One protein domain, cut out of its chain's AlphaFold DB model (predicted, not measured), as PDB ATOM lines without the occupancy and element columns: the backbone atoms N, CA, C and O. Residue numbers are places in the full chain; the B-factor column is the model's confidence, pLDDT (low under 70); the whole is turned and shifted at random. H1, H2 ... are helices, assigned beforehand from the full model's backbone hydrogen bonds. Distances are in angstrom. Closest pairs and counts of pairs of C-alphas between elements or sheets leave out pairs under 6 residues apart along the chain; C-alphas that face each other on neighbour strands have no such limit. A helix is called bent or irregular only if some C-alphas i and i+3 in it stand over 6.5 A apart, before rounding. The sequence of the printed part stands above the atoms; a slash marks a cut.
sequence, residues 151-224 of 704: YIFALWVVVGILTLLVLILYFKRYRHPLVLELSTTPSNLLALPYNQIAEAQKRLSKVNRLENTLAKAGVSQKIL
ATOM      1  N   TYR A 151       5.437  33.169  99.532       75.06
ATOM      2  CA  TYR A 151       6.745  33.821  99.652       75.06
ATOM      3  C   TYR A 151       7.835  32.893 100.217       75.06
ATOM      4  O   TYR A 151       9.011  33.081  99.909       75.06
ATOM      5  N   ILE A 152       7.470  31.858 100.985       78.69
ATOM      6  CA  ILE A 152       8.430  30.875 101.512       78.69
ATOM      7  C   ILE A 152       9.006  30.035 100.364       78.69
ATOM      8  O   ILE A 152      10.217  29.843 100.287       78.69
ATOM      9  N   PHE A 153       8.167  29.598  99.421       78.50
ATOM     10  CA  PHE A 153       8.623  28.870  98.232       78.50
ATOM     11  C   PHE A 153       9.499  29.742  97.327       78.50
ATOM     12  O   PHE A 153      10.531  29.279  96.843       78.50
ATOM     13  N   ALA A 154       9.140  31.019  97.155       78.94
ATOM     14  CA  ALA A 154       9.962  31.970  96.409       78.94
ATOM     15  C   ALA A 154      11.361  32.140  97.038       78.94
ATOM     16  O   ALA A 154      12.359  32.138  96.319       78.94
ATOM     17  N   LEU A 155      11.451  32.202  98.373       87.06
ATOM     18  CA  LEU A 155      12.726  32.280  99.093       87.06
ATOM     19  C   LEU A 155      13.611  31.048  98.836       87.06
ATOM     20  O   LEU A 155      14.792  31.193  98.526       87.06
ATOM     21  N   TRP A 156      13.046  29.838  98.905       88.38
ATOM     22  CA  TRP A 156      13.784  28.595  98.636       88.38
ATOM     23  C   TRP A 156      14.304  28.510  97.201       88.38
ATOM     24  O   TRP A 156      15.436  28.077  96.988       88.38
ATOM     25  N   VAL A 157      13.521  28.966  96.221       88.44
ATOM     26  CA  VAL A 157      13.960  29.027  94.820       88.44
ATOM     27  C   VAL A 157      15.133  29.998  94.662       88.44
ATOM     28  O   VAL A 157      16.127  29.652  94.024       88.44
ATOM     29  N   VAL A 158      15.076  31.175  95.291       90.00
ATOM     30  CA  VAL A 158      16.178  32.152  95.253       90.00
ATOM     31  C   VAL A 158      17.448  31.591  95.903       90.00
ATOM     32  O   VAL A 158      18.532  31.711  95.331       90.00
ATOM     33  N   VAL A 159      17.333  30.919  97.053       92.44
ATOM     34  CA  VAL A 159      18.470  30.254  97.719       92.44
ATOM     35  C   VAL A 159      19.032  29.114  96.860       92.44
ATOM     36  O   VAL A 159      20.251  28.984  96.727       92.44
ATOM     37  N   GLY A 160      18.173  28.319  96.218       91.88
ATOM     38  CA  GLY A 160      18.577  27.269  95.280       91.88
ATOM     39  C   GLY A 160      19.349  27.816  94.074       91.88
ATOM     40  O   GLY A 160      20.399  27.291  93.712       91.88
ATOM     41  N   ILE A 161      18.887  28.924  93.491       92.06
ATOM     42  CA  ILE A 161      19.580  29.590  92.380       92.06
ATOM     43  C   ILE A 161      20.933  30.144  92.841       92.06
ATOM     44  O   ILE A 161      21.941  29.919  92.174       92.06
ATOM     45  N   LEU A 162      20.989  30.821  93.994       91.25
ATOM     46  CA  LEU A 162      22.235  31.366  94.547       91.25
ATOM     47  C   LEU A 162      23.271  30.273  94.830       91.25
ATOM     48  O   LEU A 162      24.437  30.421  94.466       91.25
ATOM     49  N   THR A 163      22.857  29.159  95.435       90.69
ATOM     50  CA  THR A 163      23.753  28.026  95.727       90.69
ATOM     51  C   THR A 163      24.274  27.363  94.453       90.69
ATOM     52  O   THR A 163      25.475  27.101  94.356       90.69
ATOM     53  N   LEU A 164      23.422  27.168  93.441       91.69
ATOM     54  CA  LEU A 164      23.835  26.661  92.131       91.69
ATOM     55  C   LEU A 164      24.851  27.600  91.459       91.69
ATOM     56  O   LEU A 164      25.863  27.147  90.925       91.69
ATOM     57  N   LEU A 165      24.622  28.912  91.528       91.50
ATOM     58  CA  LEU A 165      25.505  29.926  90.950       91.50
ATOM     59  C   LEU A 165      26.873  29.936  91.655       91.50
ATOM     60  O   LEU A 165      27.911  29.957  90.989       91.50
ATOM     61  N   VAL A 166      26.894  29.816  92.988       88.12
ATOM     62  CA  VAL A 166      28.126  29.650  93.780       88.12
ATOM     63  C   VAL A 166      28.866  28.366  93.399       88.12
ATOM     64  O   VAL A 166      30.079  28.411  93.193       88.12
ATOM     65  N   LEU A 167      28.164  27.240  93.242       86.69
ATOM     66  CA  LEU A 167      28.750  25.969  92.802       86.69
ATOM     67  C   LEU A 167      29.363  26.078  91.401       86.69
ATOM     68  O   LEU A 167      30.507  25.673  91.203       86.69
ATOM     69  N   ILE A 168      28.657  26.677  90.441       86.62
ATOM     70  CA  ILE A 168      29.167  26.884  89.077       86.62
ATOM     71  C   ILE A 168      30.422  27.764  89.097       86.62
ATOM     72  O   ILE A 168      31.425  27.427  88.461       86.62
ATOM     73  N   LEU A 169      30.406  28.868  89.852       83.50
ATOM     74  CA  LEU A 169      31.574  29.737  90.011       83.50
ATOM     75  C   LEU A 169      32.739  29.002  90.680       83.50
ATOM     76  O   LEU A 169      33.880  29.154  90.241       83.50
ATOM     77  N   TYR A 170      32.465  28.179  91.692       85.19
ATOM     78  CA  TYR A 170      33.463  27.348  92.355       85.19
ATOM     79  C   TYR A 170      34.100  26.355  91.377       85.19
ATOM     80  O   TYR A 170      35.323  26.338  91.242       85.19
ATOM     81  N   PHE A 171      33.306  25.590  90.625       82.25
ATOM     82  CA  PHE A 171      33.820  24.643  89.631       82.25
ATOM     83  C   PHE A 171      34.610  25.349  88.521       82.25
ATOM     84  O   PHE A 171      35.737  24.956  88.226       82.25
ATOM     85  N   LYS A 172      34.087  26.444  87.959       78.50
ATOM     86  CA  LYS A 172      34.765  27.209  86.897       78.50
ATOM     87  C   LYS A 172      36.074  27.859  87.368       78.50
ATOM     88  O   LYS A 172      36.966  28.099  86.552       78.50
ATOM     89  N   ARG A 173      36.196  28.169  88.665       80.06
ATOM     90  CA  ARG A 173      37.380  28.808  89.264       80.06
ATOM     91  C   ARG A 173      38.416  27.791  89.751       80.06
ATOM     92  O   ARG A 173      39.588  27.957  89.439       80.06
ATOM     93  N   TYR A 174      38.001  26.748  90.471       78.00
ATOM     94  CA  TYR A 174      38.900  25.799  91.141       78.00
ATOM     95  C   TYR A 174      39.122  24.481  90.389       78.00
ATOM     96  O   TYR A 174      40.133  23.827  90.630       78.00
ATOM     97  N   ARG A 175      38.222  24.081  89.478       79.25
ATOM     98  CA  ARG A 175      38.356  22.854  88.667       79.25
ATOM     99  C   ARG A 175      38.741  23.106  87.208       79.25
ATOM    100  O   ARG A 175      38.622  22.211  86.380       79.25
ATOM    101  N   HIS A 176      39.221  24.305  86.879       84.50
ATOM    102  CA  HIS A 176      39.767  24.559  85.548       84.50
ATOM    103  C   HIS A 176      40.982  23.643  85.295       84.50
ATOM    104  O   HIS A 176      41.838  23.568  86.181       84.50
ATOM    105  N   PRO A 177      41.106  22.996  84.119       84.12
ATOM    106  CA  PRO A 177      42.186  22.046  83.836       84.12
ATOM    107  C   PRO A 177      43.576  22.649  84.085       84.12
ATOM    108  O   PRO A 177      44.336  22.081  84.859       84.12
ATOM    109  N   LEU A 178      43.841  23.865  83.583       85.25
ATOM    110  CA  LEU A 178      45.100  24.584  83.847       85.25
ATOM    111  C   LEU A 178      45.394  24.794  85.343       85.25
ATOM    112  O   LEU A 178      46.536  24.697  85.772       85.25
ATOM    113  N   VAL A 179      44.379  25.085  86.167       85.81
ATOM    114  CA  VAL A 179      44.588  25.310  87.609       85.81
ATOM    115  C   VAL A 179      44.907  23.996  88.312       85.81
ATOM    116  O   VAL A 179      45.780  23.967  89.176       85.81
ATOM    117  N   LEU A 180      44.213  22.915  87.950       85.31
ATOM    118  CA  LEU A 180      44.470  21.585  88.496       85.31
ATOM    119  C   LEU A 180      45.878  21.121  88.121       85.31
ATOM    120  O   LEU A 180      46.664  20.800  89.013       85.31
ATOM    121  N   GLU A 181      46.224  21.188  86.838       87.31
ATOM    122  CA  GLU A 181      47.533  20.800  86.324       87.31
ATOM    123  C   GLU A 181      48.662  21.576  87.012       87.31
ATOM    124  O   GLU A 181      49.501  20.975  87.677       87.31
ATOM    125  N   LEU A 182      48.620  22.910  86.987       87.38
ATOM    126  CA  LEU A 182      49.665  23.756  87.577       87.38
ATOM    127  C   LEU A 182      49.700  23.711  89.111       87.38
ATOM    128  O   LEU A 182      50.703  24.074  89.725       87.38
ATOM    129  N   SER A 183      48.610  23.290  89.761       82.50
ATOM    130  CA  SER A 183      48.604  23.083  91.213       82.50
ATOM    131  C   SER A 183      49.187  21.736  91.635       82.50
ATOM    132  O   SER A 183      49.775  21.653  92.712       82.50
ATOM    133  N   THR A 184      49.037  20.702  90.800       86.06
ATOM    134  CA  THR A 184      49.613  19.368  91.036       86.06
ATOM    135  C   THR A 184      51.080  19.315  90.624       86.06
ATOM    136  O   THR A 184      51.909  18.843  91.398       86.06
ATOM    137  N   THR A 185      51.407  19.877  89.459       89.38
ATOM    138  CA  THR A 185      52.750  19.881  88.871       89.38
ATOM    139  C   THR A 185      53.144  21.310  88.476       89.38
ATOM    140  O   THR A 185      53.014  21.700  87.316       89.38
ATOM    141  N   PRO A 186      53.635  22.128  89.427       87.38
ATOM    142  CA  PRO A 186      53.976  23.532  89.174       87.38
ATOM    143  C   PRO A 186      55.002  23.758  88.057       87.38
ATOM    144  O   PRO A 186      54.947  24.776  87.374       87.38
ATOM    145  N   SER A 187      55.908  22.801  87.824       86.88
ATOM    146  CA  SER A 187      56.906  22.864  86.748       86.88
ATOM    147  C   SER A 187      56.298  22.877  85.342       86.88
ATOM    148  O   SER A 187      56.948  23.370  84.420       86.88
ATOM    149  N   ASN A 188      55.054  22.409  85.168       89.50
ATOM    150  CA  ASN A 188      54.363  22.451  83.875       89.50
ATOM    151  C   ASN A 188      54.091  23.882  83.402       89.50
ATOM    152  O   ASN A 188      53.868  24.077  82.214       89.50
ATOM    153  N   LEU A 189      54.208  24.890  84.278       90.00
ATOM    154  CA  LEU A 189      54.188  26.298  83.875       90.00
ATOM    155  C   LEU A 189      55.216  26.588  82.772       90.00
ATOM    156  O   LEU A 189      54.935  27.361  81.864       90.00
ATOM    157  N   LEU A 190      56.385  25.944  82.833       88.31
ATOM    158  CA  LEU A 190      57.434  26.088  81.823       88.31
ATOM    159  C   LEU A 190      57.087  25.382  80.508       88.31
ATOM    160  O   LEU A 190      57.663  25.717  79.486       88.31
ATOM    161  N   ALA A 191      56.195  24.392  80.529       88.88
ATOM    162  CA  ALA A 191      55.816  23.603  79.358       88.88
ATOM    163  C   ALA A 191      54.581  24.156  78.634       88.88
ATOM    164  O   ALA A 191      54.219  23.630  77.583       88.88
ATOM    165  N   LEU A 192      53.932  25.185  79.187       89.81
ATOM    166  CA  LEU A 192      52.778  25.803  78.551       89.81
ATOM    167  C   LEU A 192      53.181  26.521  77.257       89.81
ATOM    168  O   LEU A 192      54.244  27.147  77.213       89.81
ATOM    169  N   PRO A 193      52.305  26.526  76.245       87.56
ATOM    170  CA  PRO A 193      52.418  27.448  75.125       87.56
ATOM    171  C   PRO A 193      52.437  28.895  75.625       87.56
ATOM    172  O   PRO A 193      51.679  29.240  76.539       87.56
ATOM    173  N   TYR A 194      53.289  29.750  75.054       85.81
ATOM    174  CA  TYR A 194      53.490  31.099  75.600       85.81
ATOM    175  C   TYR A 194      52.206  31.949  75.637       85.81
ATOM    176  O   TYR A 194      51.991  32.702  76.585       85.81
ATOM    177  N   ASN A 195      51.296  31.750  74.682       86.19
ATOM    178  CA  ASN A 195      49.982  32.401  74.621       86.19
ATOM    179  C   ASN A 195      49.040  32.007  75.780       86.19
ATOM    180  O   ASN A 195      48.081  32.712  76.081       86.19
ATOM    181  N   GLN A 196      49.306  30.901  76.483       89.12
ATOM    182  CA  GLN A 196      48.522  30.483  77.651       89.12
ATOM    183  C   GLN A 196      49.057  31.049  78.977       89.12
ATOM    184  O   GLN A 196      48.381  30.927  80.002       89.12
ATOM    185  N   ILE A 197      50.234  31.690  78.992       89.81
ATOM    186  CA  ILE A 197      50.865  32.206  80.222       89.81
ATOM    187  C   ILE A 197      49.982  33.274  80.889       89.81
ATOM    188  O   ILE A 197      49.769  33.231  82.106       89.81
ATOM    189  N   ALA A 198      49.418  34.199  80.106       90.19
ATOM    190  CA  ALA A 198      48.546  35.259  80.615       90.19
ATOM    191  C   ALA A 198      47.260  34.689  81.242       90.19
ATOM    192  O   ALA A 198      46.834  35.098  82.332       90.19
ATOM    193  N   GLU A 199      46.652  33.686  80.597       89.38
ATOM    194  CA  GLU A 199      45.495  32.997  81.162       89.38
ATOM    195  C   GLU A 199      45.870  32.220  82.432       89.38
ATOM    196  O   GLU A 199      45.162  32.326  83.440       89.38
ATOM    197  N   ALA A 200      46.997  31.506  82.437       88.44
ATOM    198  CA  ALA A 200      47.490  30.790  83.609       88.44
ATOM    199  C   ALA A 200      47.673  31.731  84.813       88.44
ATOM    200  O   ALA A 200      47.158  31.435  85.897       88.44
ATOM    201  N   GLN A 201      48.299  32.900  84.626       91.25
ATOM    202  CA  GLN A 201      48.441  33.919  85.675       91.25
ATOM    203  C   GLN A 201      47.073  34.367  86.206       91.25
ATOM    204  O   GLN A 201      46.836  34.339  87.416       91.25
ATOM    205  N   LYS A 202      46.143  34.735  85.313       90.06
ATOM    206  CA  LYS A 202      44.794  35.205  85.672       90.06
ATOM    207  C   LYS A 202      43.989  34.157  86.439       90.06
ATOM    208  O   LYS A 202      43.175  34.496  87.300       90.06
ATOM    209  N   ARG A 203      44.153  32.877  86.104       89.19
ATOM    210  CA  ARG A 203      43.442  31.768  86.752       89.19
ATOM    211  C   ARG A 203      44.054  31.438  88.112       89.19
ATOM    212  O   ARG A 203      43.308  31.305  89.079       89.19
ATOM    213  N   LEU A 204      45.382  31.373  88.203       88.50
ATOM    214  CA  LEU A 204      46.111  31.086  89.442       88.50
ATOM    215  C   LEU A 204      45.990  32.207  90.481       88.50
ATOM    216  O   LEU A 204      45.873  31.917  91.675       88.50
ATOM    217  N   SER A 205      45.964  33.472  90.046       88.75
ATOM    218  CA  SER A 205      45.744  34.618  90.937       88.75
ATOM    219  C   SER A 205      44.346  34.577  91.548       88.75
ATOM    220  O   SER A 205      44.188  34.728  92.754       88.75
ATOM    221  N   LYS A 206      43.325  34.237  90.750       87.44
ATOM    222  CA  LYS A 206      41.955  34.062  91.245       87.44
ATOM    223  C   LYS A 206      41.840  32.971  92.310       87.44
ATOM    224  O   LYS A 206      40.948  33.062  93.143       87.44
ATOM    225  N   VAL A 207      42.669  31.937  92.318       86.69
ATOM    226  CA  VAL A 207      42.604  30.891  93.358       86.69
ATOM    227  C   VAL A 207      43.614  31.096  94.490       86.69
ATOM    228  O   VAL A 207      43.765  30.196  95.309       86.69
ATOM    229  N   ASN A 208      44.302  32.246  94.549       85.50
ATOM    230  CA  ASN A 208      45.387  32.525  95.499       85.50
ATOM    231  C   ASN A 208      46.474  31.429  95.511       85.50
ATOM    232  O   ASN A 208      47.036  31.106  96.554       85.50
ATOM    233  N   ARG A 209      46.761  30.818  94.349       86.62
ATOM    234  CA  ARG A 209      47.807  29.782  94.204       86.62
ATOM    235  C   ARG A 209      49.027  30.249  93.414       86.62
ATOM    236  O   ARG A 209      50.014  29.524  93.379       86.62
ATOM    237  N   LEU A 210      48.971  31.439  92.812       89.06
ATOM    238  CA  LEU A 210      50.016  31.960  91.927       89.06
ATOM    239  C   LEU A 210      51.402  31.964  92.579       89.06
ATOM    240  O   LEU A 210      52.323  31.387  92.015       89.06
ATOM    241  N   GLU A 211      51.544  32.555  93.766       88.25
ATOM    242  CA  GLU A 211      52.841  32.662  94.450       88.25
ATOM    243  C   GLU A 211      53.447  31.292  94.772       88.25
ATOM    244  O   GLU A 211      54.623  31.057  94.513       88.25
ATOM    245  N   ASN A 212      52.633  30.355  95.268       88.81
ATOM    246  CA  ASN A 212      53.081  29.000  95.590       88.81
ATOM    247  C   ASN A 212      53.501  28.226  94.327       88.81
ATOM    248  O   ASN A 212      54.535  27.560  94.319       88.81
ATOM    249  N   THR A 213      52.728  28.334  93.243       88.75
ATOM    250  CA  THR A 213      53.071  27.712  91.956       88.75
ATOM    251  C   THR A 213      54.354  28.314  91.378       88.75
ATOM    252  O   THR A 213      55.226  27.564  90.950       88.75
ATOM    253  N   LEU A 214      54.515  29.639  91.428       90.50
ATOM    254  CA  LEU A 214      55.719  30.338  90.971       90.50
ATOM    255  C   LEU A 214      56.965  29.945  91.770       90.50
ATOM    256  O   LEU A 214      57.981  29.585  91.175       90.50
ATOM    257  N   ALA A 215      56.868  29.932  93.101       88.50
ATOM    258  CA  ALA A 215      57.960  29.527  93.980       88.50
ATOM    259  C   ALA A 215      58.403  28.084  93.700       88.50
ATOM    260  O   ALA A 215      59.595  27.821  93.552       88.50
ATOM    261  N   LYS A 216      57.449  27.154  93.551       89.12
ATOM    262  CA  LYS A 216      57.742  25.750  93.219       89.12
ATOM    263  C   LYS A 216      58.267  25.556  91.794       89.12
ATOM    264  O   LYS A 216      59.021  24.618  91.561       89.12
ATOM    265  N   ALA A 217      57.883  26.418  90.854       87.31
ATOM    266  CA  ALA A 217      58.407  26.419  89.489       87.31
ATOM    267  C   ALA A 217      59.771  27.129  89.362       87.31
ATOM    268  O   ALA A 217      60.388  27.063  88.302       87.31
ATOM    269  N   GLY A 218      60.241  27.814  90.413       88.00
ATOM    270  CA  GLY A 218      61.477  28.600  90.385       88.00
ATOM    271  C   GLY A 218      61.386  29.876  89.539       88.00
ATOM    272  O   GLY A 218      62.405  30.362  89.054       88.00
ATOM    273  N   VAL A 219      60.179  30.417  89.339       90.31
ATOM    274  CA  VAL A 219      59.922  31.595  88.495       90.31
ATOM    275  C   VAL A 219      59.543  32.780  89.378       90.31
ATOM    276  O   VAL A 219      58.674  32.668  90.239       90.31
ATOM    277  N   SER A 220      60.163  33.943  89.168       91.31
ATOM    278  CA  SER A 220      59.779  35.160  89.894       91.31
ATOM    279  C   SER A 220      58.574  35.839  89.243       91.31
ATOM    280  O   SER A 220      58.390  35.785  88.027       91.31
ATOM    281  N   GLN A 221      57.781  36.559  90.037       88.81
ATOM    282  CA  GLN A 221      56.637  37.316  89.519       88.81
ATOM    283  C   GLN A 221      57.054  38.374  88.483       88.81
ATOM    284  O   GLN A 221      56.337  38.595  87.514       88.81
ATOM    285  N   LYS A 222      58.242  38.976  88.642       89.50
ATOM    286  CA  LYS A 222      58.808  39.929  87.675       89.50
ATOM    287  C   LYS A 222      59.112  39.269  86.326       89.50
ATOM    288  O   LYS A 222      58.829  39.860  85.289       89.50
ATOM    289  N   ILE A 223      59.675  38.057  86.340       89.56
ATOM    290  CA  ILE A 223      59.953  37.287  85.117       89.56
ATOM    291  C   ILE A 223      58.643  36.877  84.444       89.56
ATOM    292  O   ILE A 223      58.521  37.031  83.233       89.56
ATOM    293  N   LEU A 224      57.657  36.417  85.223       90.81
ATOM    294  CA  LEU A 224      56.343  36.070  84.688       90.81
ATOM    295  C   LEU A 224      55.679  37.273  84.011       90.81
ATOM    296  O   LEU A 224      55.184  37.132  82.901       90.81
TER     297      LEU A 224
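What this domain is: This is residues 151 to 224 of the 704 residues of the protein "AAA_14 domain-containing protein" of hydrothermal vent metagenome (UniProt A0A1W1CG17). What shape stands out first? A long straight helix, H1, sticks out with residues 151 to 169 from a compact head of five smaller helices, H2 to H6. What makes it up? The printed part has 74 residues with six named helices, H1 to H6 in order, and no named strand: all helix. How large is it? It is only just loose, close to extended, with a radius of gyration of the C-alphas of 16.9 A and spans of 55 by 19 by 19 A.

Where its parts are: Where is H1? H1, residues 151 to 174, runs 34.2 A from C-alpha 151 at (6.745, 33.821, 99.652). Where are the others? H2 is residues 177 to 184, H3 186 to 191, H4 194 to 206 over 19.7 A, H5 210 to 217, and H6 221 to 224, ending at (56.343, 36.070, 84.688). H4 is only just irregular: C-alphas 195 and 198 are 6.8 A apart.

How they stand to each other: What is near H1? H1 is close to but not clearly touching H4; their closest C-alphas, Arg 173 and Arg 203, are 7.2 A apart. What touches in the head? H2 touches H4, residues 200 to 204 alone, with closest C-alphas Val 179 and Leu 204 at 6.2 A. H3 touches H5, about perpendicular at 75 degrees, with closest C-alphas Ser 187 and Ala 217 at 4.7 A. How are the backbones? Every O i to N i+4 pair is within hydrogen-bond range in H1, H2 and H5, against 7 of 9 in H4 and 0 of 2 in H3, where 3 of 3 O i to N i+3 pairs are; H6 is too short for an i+4 pair.

The domain as a whole: How far does it reach? The C-alphas farthest apart, Tyr 151 and Gly 218, are 55.8 A apart. Are there cuts, long links or low confidence? The printed part has no cut, its five links are tight, and no printed residue is under 70 in pLDDT.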